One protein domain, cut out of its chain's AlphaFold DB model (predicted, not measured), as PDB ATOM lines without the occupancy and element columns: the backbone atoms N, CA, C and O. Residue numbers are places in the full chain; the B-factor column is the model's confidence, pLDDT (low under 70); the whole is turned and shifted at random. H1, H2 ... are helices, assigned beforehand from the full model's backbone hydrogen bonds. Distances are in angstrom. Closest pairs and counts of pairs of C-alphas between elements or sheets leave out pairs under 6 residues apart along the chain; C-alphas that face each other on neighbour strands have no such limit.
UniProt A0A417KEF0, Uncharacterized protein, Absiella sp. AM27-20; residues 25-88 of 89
ATOM      1  N   THR A  25      65.065 260.646 197.337       91.75
ATOM      2  CA  THR A  25      64.158 261.111 198.390       91.75
ATOM      3  C   THR A  25      63.863 259.972 199.371       91.75
ATOM      4  O   THR A  25      64.147 258.803 199.107       91.75
ATOM      5  N   GLN A  26      63.221 260.279 200.497       89.00
ATOM      6  CA  GLN A  26      62.770 259.255 201.443       89.00
ATOM      7  C   GLN A  26      61.799 258.238 200.809       89.00
ATOM      8  O   GLN A  26      61.821 257.059 201.168       89.00
ATOM      9  N   ALA A  27      60.955 258.668 199.864       88.62
ATOM     10  CA  ALA A  27      60.052 257.768 199.147       88.62
ATOM     11  C   ALA A  27      60.831 256.802 198.242       88.62
ATOM     12  O   ALA A  27      60.535 255.607 198.215       88.62
ATOM     13  N   ASP A  28      61.881 257.295 197.584       91.56
ATOM     14  CA  ASP A  28      62.746 256.477 196.732       91.56
ATOM     15  C   ASP A  28      63.543 255.449 197.537       91.56
ATOM     16  O   ASP A  28      63.747 254.335 197.070       91.56
ATOM     17  N   VAL A  29      63.938 255.766 198.779       91.12
ATOM     18  CA  VAL A  29      64.611 254.803 199.673       91.12
ATOM     19  C   VAL A  29      63.761 253.549 199.886       91.12
ATOM     20  O   VAL A  29      64.300 252.445 199.914       91.12
ATOM     21  N   LYS A  30      62.435 253.695 199.969       89.81
ATOM     22  CA  LYS A  30      61.505 252.561 200.083       89.81
ATOM     23  C   LYS A  30      61.476 251.697 198.816       89.81
ATOM     24  O   LYS A  30      61.274 250.491 198.911       89.81
ATOM     25  N   ALA A  31      61.642 252.299 197.641       88.25
ATOM     26  CA  ALA A  31      61.725 251.562 196.380       88.25
ATOM     27  C   ALA A  31      63.113 250.919 196.189       88.25
ATOM     28  O   ALA A  31      63.219 249.803 195.692       88.25
ATOM     29  N   PHE A  32      64.172 251.594 196.642       89.12
ATOM     30  CA  PHE A  32      65.558 251.123 196.571       89.12
ATOM     31  C   PHE A  32      65.833 249.948 197.523       89.12
ATOM     32  O   PHE A  32      66.547 248.993 197.190       89.12
ATOM     33  N   VAL A  33      65.259 250.023 198.724       88.69
ATOM     34  CA  VAL A  33      65.235 248.960 199.727       88.69
ATOM     35  C   VAL A  33      63.769 248.673 200.014       88.69
ATOM     36  O   VAL A  33      63.170 249.443 200.767       88.69
ATOM     37  N   PRO A  34      63.189 247.600 199.444       83.19
ATOM     38  CA  PRO A  34      61.794 247.231 199.659       83.19
ATOM     39  C   PRO A  34      61.573 246.859 201.126       83.19
ATOM     40  O   PRO A  34      61.649 245.706 201.541       83.19
ATOM     41  N   CYS A  35      61.337 247.883 201.936       84.00
ATOM     42  CA  CYS A  35      61.142 247.814 203.370       84.00
ATOM     43  C   CYS A  35      59.916 248.643 203.773       84.00
ATOM     44  O   CYS A  35      59.310 249.362 202.973       84.00
ATOM     45  N   GLY A  36      59.500 248.509 205.033       84.69
ATOM     46  CA  GLY A  36      58.391 249.291 205.572       84.69
ATOM     47  C   GLY A  36      58.695 250.794 205.592       84.69
ATOM     48  O   GLY A  36      59.852 251.203 205.670       84.69
ATOM     49  N   LYS A  37      57.643 251.627 205.589       86.81
ATOM     50  CA  LYS A  37      57.751 253.102 205.624       86.81
ATOM     51  C   LYS A  37      58.657 253.596 206.758       86.81
ATOM     52  O   LYS A  37      59.496 254.460 206.530       86.81
ATOM     53  N   ASN A  38      58.507 253.016 207.949       90.38
ATOM     54  CA  ASN A  38      59.294 253.393 209.124       90.38
ATOM     55  C   ASN A  38      60.776 253.085 208.908       90.38
ATOM     56  O   ASN A  38      61.613 253.959 209.100       90.38
ATOM     57  N   LYS A  39      61.091 251.897 208.379       89.75
ATOM     58  CA  LYS A  39      62.476 251.502 208.127       89.75
ATOM     59  C   LYS A  39      63.137 252.357 207.048       89.75
ATOM     60  O   LYS A  39      64.289 252.748 207.202       89.75
ATOM     61  N   ALA A  40      62.399 252.700 205.993       90.50
ATOM     62  CA  ALA A  40      62.879 253.620 204.966       90.50
ATOM     63  C   ALA A  40      63.184 255.012 205.551       90.50
ATOM     64  O   ALA A  40      64.214 255.601 205.228       90.50
ATOM     65  N   ALA A  41      62.326 255.513 206.449       92.56
ATOM     66  CA  ALA A  41      62.548 256.772 207.159       92.56
ATOM     67  C   ALA A  41      63.805 256.721 208.039       92.56
ATOM     68  O   ALA A  41      64.631 257.628 207.975       92.56
ATOM     69  N   GLU A  42      63.977 255.647 208.814       93.81
ATOM     70  CA  GLU A  42      65.156 255.442 209.664       93.81
ATOM     71  C   GLU A  42      66.453 255.430 208.846       93.81
ATOM     72  O   GLU A  42      67.411 256.111 209.209       93.81
ATOM     73  N   ILE A  43      66.487 254.697 207.726       92.81
ATOM     74  CA  ILE A  43      67.665 254.630 206.846       92.81
ATOM     75  C   ILE A  43      67.987 256.015 206.282       92.81
ATOM     76  O   ILE A  43      69.130 256.468 206.351       92.81
ATOM     77  N   TYR A  44      66.974 256.709 205.768       93.31
ATOM     78  CA  TYR A  44      67.130 258.044 205.206       93.31
ATOM     79  C   TYR A  44      67.683 259.045 206.236       93.31
ATOM     80  O   TYR A  44      68.640 259.767 205.947       93.31
ATOM     81  N   GLN A  45      67.132 259.055 207.454       92.88
ATOM     82  CA  GLN A  45      67.592 259.937 208.529       92.88
ATOM     83  C   GLN A  45      68.995 259.574 209.020       92.88
ATOM     84  O   GLN A  45      69.790 260.467 209.301       92.88
ATOM     85  N   LYS A  46      69.334 258.280 209.080       93.31
ATOM     86  CA  LYS A  46      70.676 257.832 209.461       93.31
ATOM     87  C   LYS A  46      71.729 258.330 208.471       93.31
ATOM     88  O   LYS A  46      72.698 258.946 208.900       93.31
ATOM     89  N   ILE A  47      71.482 258.167 207.171       91.56
ATOM     90  CA  ILE A  47      72.389 258.651 206.121       91.56
ATOM     91  C   ILE A  47      72.507 260.181 206.163       91.56
ATOM     92  O   ILE A  47      73.611 260.710 206.070       91.56
ATOM     93  N   ARG A  48      71.398 260.914 206.347       90.38
ATOM     94  CA  ARG A  48      71.451 262.381 206.506       90.38
ATOM     95  C   ARG A  48      72.260 262.800 207.729       90.38
ATOM     96  O   ARG A  48      73.069 263.717 207.628       90.38
ATOM     97  N   LYS A  49      72.079 262.126 208.866       90.94
ATOM     98  CA  LYS A  49      72.839 262.407 210.088       90.94
ATOM     99  C   LYS A  49      74.334 262.158 209.885       90.94
ATOM    100  O   LYS A  49      75.121 262.992 210.307       90.94
ATOM    101  N   GLU A  50      74.721 261.069 209.222       89.19
ATOM    102  CA  GLU A  50      76.127 260.794 208.883       89.19
ATOM    103  C   GLU A  50      76.721 261.907 208.012       89.19
ATOM    104  O   GLU A  50      77.748 262.477 208.364       89.19
ATOM    105  N   VAL A  51      76.017 262.294 206.946       87.56
ATOM    106  CA  VAL A  51      76.454 263.364 206.038       87.56
ATOM    107  C   VAL A  51      76.591 264.709 206.763       87.56
ATOM    108  O   VAL A  51      77.543 265.446 206.509       87.56
ATOM    109  N   ARG A  52      75.675 265.019 207.688       86.62
ATOM    110  CA  ARG A  52      75.743 266.222 208.527       86.62
ATOM    111  C   ARG A  52      76.932 266.189 209.482       86.62
ATOM    112  O   ARG A  52      77.622 267.193 209.605       86.62
ATOM    113  N   THR A  53      77.187 265.054 210.131       87.00
ATOM    114  CA  THR A  53      78.348 264.875 211.017       87.00
ATOM    115  C   THR A  53      79.667 264.995 210.251       87.00
ATOM    116  O   THR A  53      80.616 265.570 210.767       87.00
ATOM    117  N   GLU A  54      79.727 264.501 209.010       85.62
ATOM    118  CA  GLU A  54      80.886 264.669 208.121       85.62
ATOM    119  C   GLU A  54      81.063 266.124 207.634       85.62
ATOM    120  O   GLU A  54      82.078 266.432 207.014       85.62
ATOM    121  N   GLY A  55      80.090 267.015 207.867       81.62
ATOM    122  CA  GLY A  55      80.100 268.385 207.341       81.62
ATOM    123  C   GLY A  55      79.893 268.463 205.824       81.62
ATOM    124  O   GLY A  55      80.170 269.489 205.212       81.62
ATOM    125  N   LEU A  56      79.402 267.386 205.203       78.75
ATOM    126  CA  LEU A  56      79.243 267.242 203.750       78.75
ATOM    127  C   LEU A  56      77.775 267.381 203.309       78.75
ATOM    128  O   LEU A  56      77.385 266.842 202.268       78.75
ATOM    129  N   GLU A  57      76.936 268.045 204.112       72.69
ATOM    130  CA  GLU A  57      75.515 268.266 203.815       72.69
ATOM    131  C   GLU A  57      75.365 269.222 202.625       72.69
ATOM    132  O   GLU A  57      75.256 270.430 202.772       72.69
ATOM    133  N   ASN A  58      75.395 268.648 201.420       70.06
ATOM    134  CA  ASN A  58      75.447 269.397 200.165       70.06
ATOM    135  C   ASN A  58      74.086 269.489 199.450       70.06
ATOM    136  O   ASN A  58      73.958 270.171 198.438       70.06
ATOM    137  N   CYS A  59      73.062 268.761 199.919       74.19
ATOM    138  CA  CYS A  59      71.757 268.688 199.259       74.19
ATOM    139  C   CYS A  59      70.607 268.795 200.265       74.19
ATOM    140  O   CYS A  59      70.603 268.130 201.303       74.19
ATOM    141  N   ARG A  60      69.595 269.596 199.922       76.06
ATOM    142  CA  ARG A  60      68.387 269.783 200.731       76.06
ATOM    143  C   ARG A  60      67.367 268.689 200.396       76.06
ATOM    144  O   ARG A  60      67.064 268.457 199.233       76.06
ATOM    145  N   ASP A  61      66.889 267.986 201.419       82.56
ATOM    146  CA  ASP A  61      65.823 266.967 201.342       82.56
ATOM    147  C   ASP A  61      66.064 265.738 200.447       82.56
ATOM    148  O   ASP A  61      65.175 264.898 200.268       82.56
ATOM    149  N   VAL A  62      67.302 265.512 200.013       89.50
ATOM    150  CA  VAL A  62      67.711 264.297 199.293       89.50
ATOM    151  C   VAL A  62      69.010 263.725 199.858       89.50
ATOM    152  O   VAL A  62      69.794 264.428 200.490       89.50
ATOM    153  N   ILE A  63      69.241 262.433 199.622       91.00
ATOM    154  CA  ILE A  63      70.520 261.763 199.884       91.00
ATOM    155  C   ILE A  63      71.148 261.314 198.566       91.00
ATOM    156  O   ILE A  63      70.446 260.920 197.639       91.00
ATOM    157  N   LEU A  64      72.476 261.341 198.471       91.94
ATOM    158  CA  LEU A  64      73.171 260.853 197.279       91.94
ATOM    159  C   LEU A  64      73.033 259.332 197.150       91.94
ATOM    160  O   LEU A  64      73.237 258.597 198.122       91.94
ATOM    161  N   ALA A  65      72.792 258.842 195.933       92.25
ATOM    162  CA  ALA A  65      72.682 257.408 195.658       92.25
ATOM    163  C   ALA A  65      73.945 256.637 196.053       92.25
ATOM    164  O   ALA A  65      73.869 255.537 196.598       92.25
ATOM    165  N   LYS A  66      75.114 257.263 195.896       90.69
ATOM    166  CA  LYS A  66      76.397 256.708 196.340       90.69
ATOM    167  C   LYS A  66      76.446 256.443 197.852       90.69
ATOM    168  O   LYS A  66      77.031 255.451 198.278       90.69
ATOM    169  N   ARG A  67      75.822 257.299 198.671       90.50
ATOM    170  CA  ARG A  67      75.748 257.110 200.131       90.50
ATOM    171  C   ARG A  67      74.815 255.954 200.483       90.50
ATOM    172  O   ARG A  67      75.148 255.156 201.350       90.50
ATOM    173  N   MET A  68      73.712 255.812 199.748       91.56
ATOM    174  CA  MET A  68      72.801 254.674 199.883       91.56
ATOM    175  C   MET A  68      73.474 253.339 199.519       91.56
ATOM    176  O   MET A  68      73.330 252.357 200.241       91.56
ATOM    177  N   LEU A  69      74.257 253.310 198.437       91.69
ATOM    178  CA  LEU A  69      75.060 252.143 198.057       91.69
ATOM    179  C   LEU A  69      76.066 251.764 199.147       91.69
ATOM    180  O   LEU A  69      76.100 250.609 199.568       91.69
ATOM    181  N   LYS A  70      76.818 252.750 199.657       91.38
ATOM    182  CA  LYS A  70      77.773 252.554 200.757       91.38
ATOM    183  C   LYS A  70      77.086 252.004 202.010       91.38
ATOM    184  O   LYS A  70      77.607 251.080 202.622       91.38
ATOM    185  N   PHE A  71      75.909 252.528 202.355       90.19
ATOM    186  CA  PHE A  71      75.125 252.073 203.504       90.19
ATOM    187  C   PHE A  71      74.727 250.591 203.408       90.19
ATOM    188  O   PHE A  71      74.696 249.895 204.418       90.19
ATOM    189  N   LEU A  72      74.434 250.101 202.200       88.69
ATOM    190  CA  LEU A  72      74.064 248.702 201.959       88.69
ATOM    191  C   LEU A  72      75.256 247.784 201.652       88.69
ATOM    192  O   LEU A  72      75.045 246.592 201.445       88.69
ATOM    193  N   GLY A  73      76.478 248.317 201.571       90.75
ATOM    194  CA  GLY A  73      77.650 247.553 201.133       90.75
ATOM    195  C   GLY A  73      77.584 247.114 199.665       90.75
ATOM    196  O   GLY A  73      78.192 246.116 199.293       90.75
ATOM    197  N   LEU A  74      76.827 247.832 198.829       90.69
ATOM    198  CA  LEU A  74      76.682 247.536 197.406       90.69
ATOM    199  C   LEU A  74      77.645 248.380 196.568       90.69
ATOM    200  O   LEU A  74      77.916 249.540 196.883       90.69
ATOM    201  N   THR A  75      78.099 247.823 195.448       91.25
ATOM    202  CA  THR A  75      78.863 248.550 194.429       91.25
ATOM    203  C   THR A  75      77.980 248.880 193.230       91.25
ATOM    204  O   THR A  75      77.058 248.134 192.890       91.25
ATOM    205  N   THR A  76      78.266 249.998 192.559       89.94
ATOM    206  CA  THR A  76      77.564 250.384 191.326       89.94
ATOM    207  C   THR A  76      77.668 249.289 190.263       89.94
ATOM    208  O   THR A  76      76.668 248.934 189.645       89.94
ATOM    209  N   GLU A  77      78.854 248.704 190.094       90.81
ATOM    210  CA  GLU A  77      79.102 247.614 189.143       90.81
ATOM    211  C   GLU A  77      78.308 246.348 189.481       90.81
ATOM    212  O   GLU A  77      77.761 245.702 188.584       90.81
ATOM    213  N   GLY A  78      78.183 246.023 190.773       89.94
ATOM    214  CA  GLY A  78      77.359 244.911 191.238       89.94
ATOM    215  C   GLY A  78      75.883 245.114 190.898       89.94
ATOM    216  O   GLY A  78      75.238 244.199 190.388       89.94
ATOM    217  N   VAL A  79      75.360 246.331 191.090       89.88
ATOM    218  CA  VAL A  79      73.970 246.657 190.725       89.88
ATOM    219  C   VAL A  79      73.760 246.614 189.211       89.88
ATOM    220  O   VAL A  79      72.769 246.046 188.764       89.88
ATOM    221  N   ILE A  80      74.692 247.146 188.411       90.81
ATOM    222  CA  ILE A  80      74.622 247.081 186.940       90.81
ATOM    223  C   ILE A  80      74.603 245.627 186.463       90.81
ATOM    224  O   ILE A  80      73.795 245.259 185.608       90.81
ATOM    225  N   SER A  81      75.487 244.794 187.007       90.88
ATOM    226  CA  SER A  81      75.602 243.388 186.612       90.88
ATOM    227  C   SER A  81      74.339 242.608 186.975       90.88
ATOM    228  O   SER A  81      73.810 241.873 186.143       90.88
ATOM    229  N   ALA A  82      73.800 242.831 188.175       89.50
ATOM    230  CA  ALA A  82      72.549 242.221 188.613       89.50
ATOM    231  C   ALA A  82      71.341 242.703 187.789       89.50
ATOM    232  O   ALA A  82      70.509 241.889 187.403       89.50
ATOM    233  N   ALA A  83      71.273 243.991 187.439       90.56
ATOM    234  CA  ALA A  83      70.216 244.531 186.580       90.56
ATOM    235  C   ALA A  83      70.243 243.915 185.168       90.56
ATOM    236  O   ALA A  83      69.201 243.584 184.610       90.56
ATOM    237  N   LYS A  84      71.437 243.685 184.597       90.06
ATOM    238  CA  LYS A  84      71.579 242.978 183.311       90.06
ATOM    239  C   LYS A  84      71.079 241.534 183.374       90.06
ATOM    240  O   LYS A  84      70.581 241.034 182.371       90.06
ATOM    241  N   LEU A  85      71.237 240.858 184.513       88.19
ATOM    242  CA  LEU A  85      70.717 239.501 184.714       88.19
ATOM    243  C   LEU A  85      69.192 239.493 184.863       88.19
ATOM    244  O   LEU A  85      68.550 238.608 184.309       88.19
ATOM    245  N   GLU A  86      68.617 240.484 185.551       87.69
ATOM    246  CA  GLU A  86      67.159 240.657 185.646       87.69
ATOM    247  C   GLU A  86      66.530 240.913 184.273       87.69
ATOM    248  O   GLU A  86      65.538 240.284 183.934       87.69
ATOM    249  N   SER A  87      67.147 241.758 183.442       77.75
ATOM    250  CA  SER A  87      66.641 242.080 182.100       77.75
ATOM    251  C   SER A  87      66.726 240.925 181.090       77.75
ATOM    252  O   SER A  87      66.153 241.035 180.008       77.75
ATOM    253  N   LYS A  88      67.493 239.868 181.384       74.75
ATOM    254  CA  LYS A  88      67.646 238.682 180.520       74.75
ATOM    255  C   LYS A  88      66.720 237.528 180.913       74.75
ATOM    256  O   LYS A  88      66.762 236.489 180.255       74.75
TER     257      LYS A  88
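AT A GLANCE: This is residues 25 to 88 of the 89 residues of an uncharacterized protein of Absiella sp. AM27-20 (UniProt A0A417KEF0). This is a small body of three helices with a fourth reaching away from it: H2 is the long helix, the short H1 crosses its first part, H3 lies over the same side of H2, and H4 leads off as an arm whose end, residues 80 to 88, sticks out. A long link, residues 54 to 64, folds back from the end of H2 to the start of H3. The printed part has 64 residues with four named helices, H1, H2, H3 and H4 in that order, and no named strand; its class is all helix. It is only just compact, close to loose, with a radius of gyration of the C-alphas of 12.9 A, and elongated, spanning 40 by 24 by 18 A.

IN THESE COORDINATES: Start at Thr 25 and find C-alpha 26 at (62.770, 259.255, 201.443); from there H1 runs over residues 26 to 32, 9.9 A from first to last C-alpha. Next look at C-alpha 37 at (57.751, 253.102, 205.624), where H2 begins; it takes in residues 37 to 53 and is 24.3 A long. H3 follows at residues 65 to 72 and is 10.8 A long. H4, residues 76 to 86, is 15.3 A long and ends with C-alpha 86 at (67.159, 240.657, 185.646).

HOW THE PARTS SIT: Begin with H2 and look at its residues 37 to 44, with which alone it touches H1; the closest C-alphas, those of Lys 30 and Ala 40, are 5.2 A apart. The two lines are only just about perpendicular, at 71 degrees. Farther along H2, at residue 47 alone, it only just touches H3, with 3 pairs of C-alphas within 8 A; the closest, those of Ile 47 and Arg 67, are 7.0 A apart. These lines too are only just about perpendicular, at 72 degrees. H1 and H3 are near each other, with 5 pairs of C-alphas within 10 A. H4 is close to H3 but not clearly touching: the closest C-alphas, those of Leu 69 and Thr 76, are 7.4 A apart, and the lines are about perpendicular at 84 degrees. H4 is apart from H1 and H2. In H2, H3 and H4 you will find every O i to N i+4 pair within hydrogen-bond range; in H1 it is 1 of 3, beside 4 of 4 O i to N i+3 pairs.

THE WHOLE: The two C-alphas farthest apart are those of Gly 55 and Lys 88, at 41.9 A. Residues 80 to 88, of which 80 to 86 belong to H4, stand free; the body without them spans 28 by 28 by 15 A. The printed part has no cut; the link from H2 to H3 is long, and those from H1 to H2 and from H3 to H4 are tight. The mean pLDDT of the printed part is 88.0, and no printed residue is under 70.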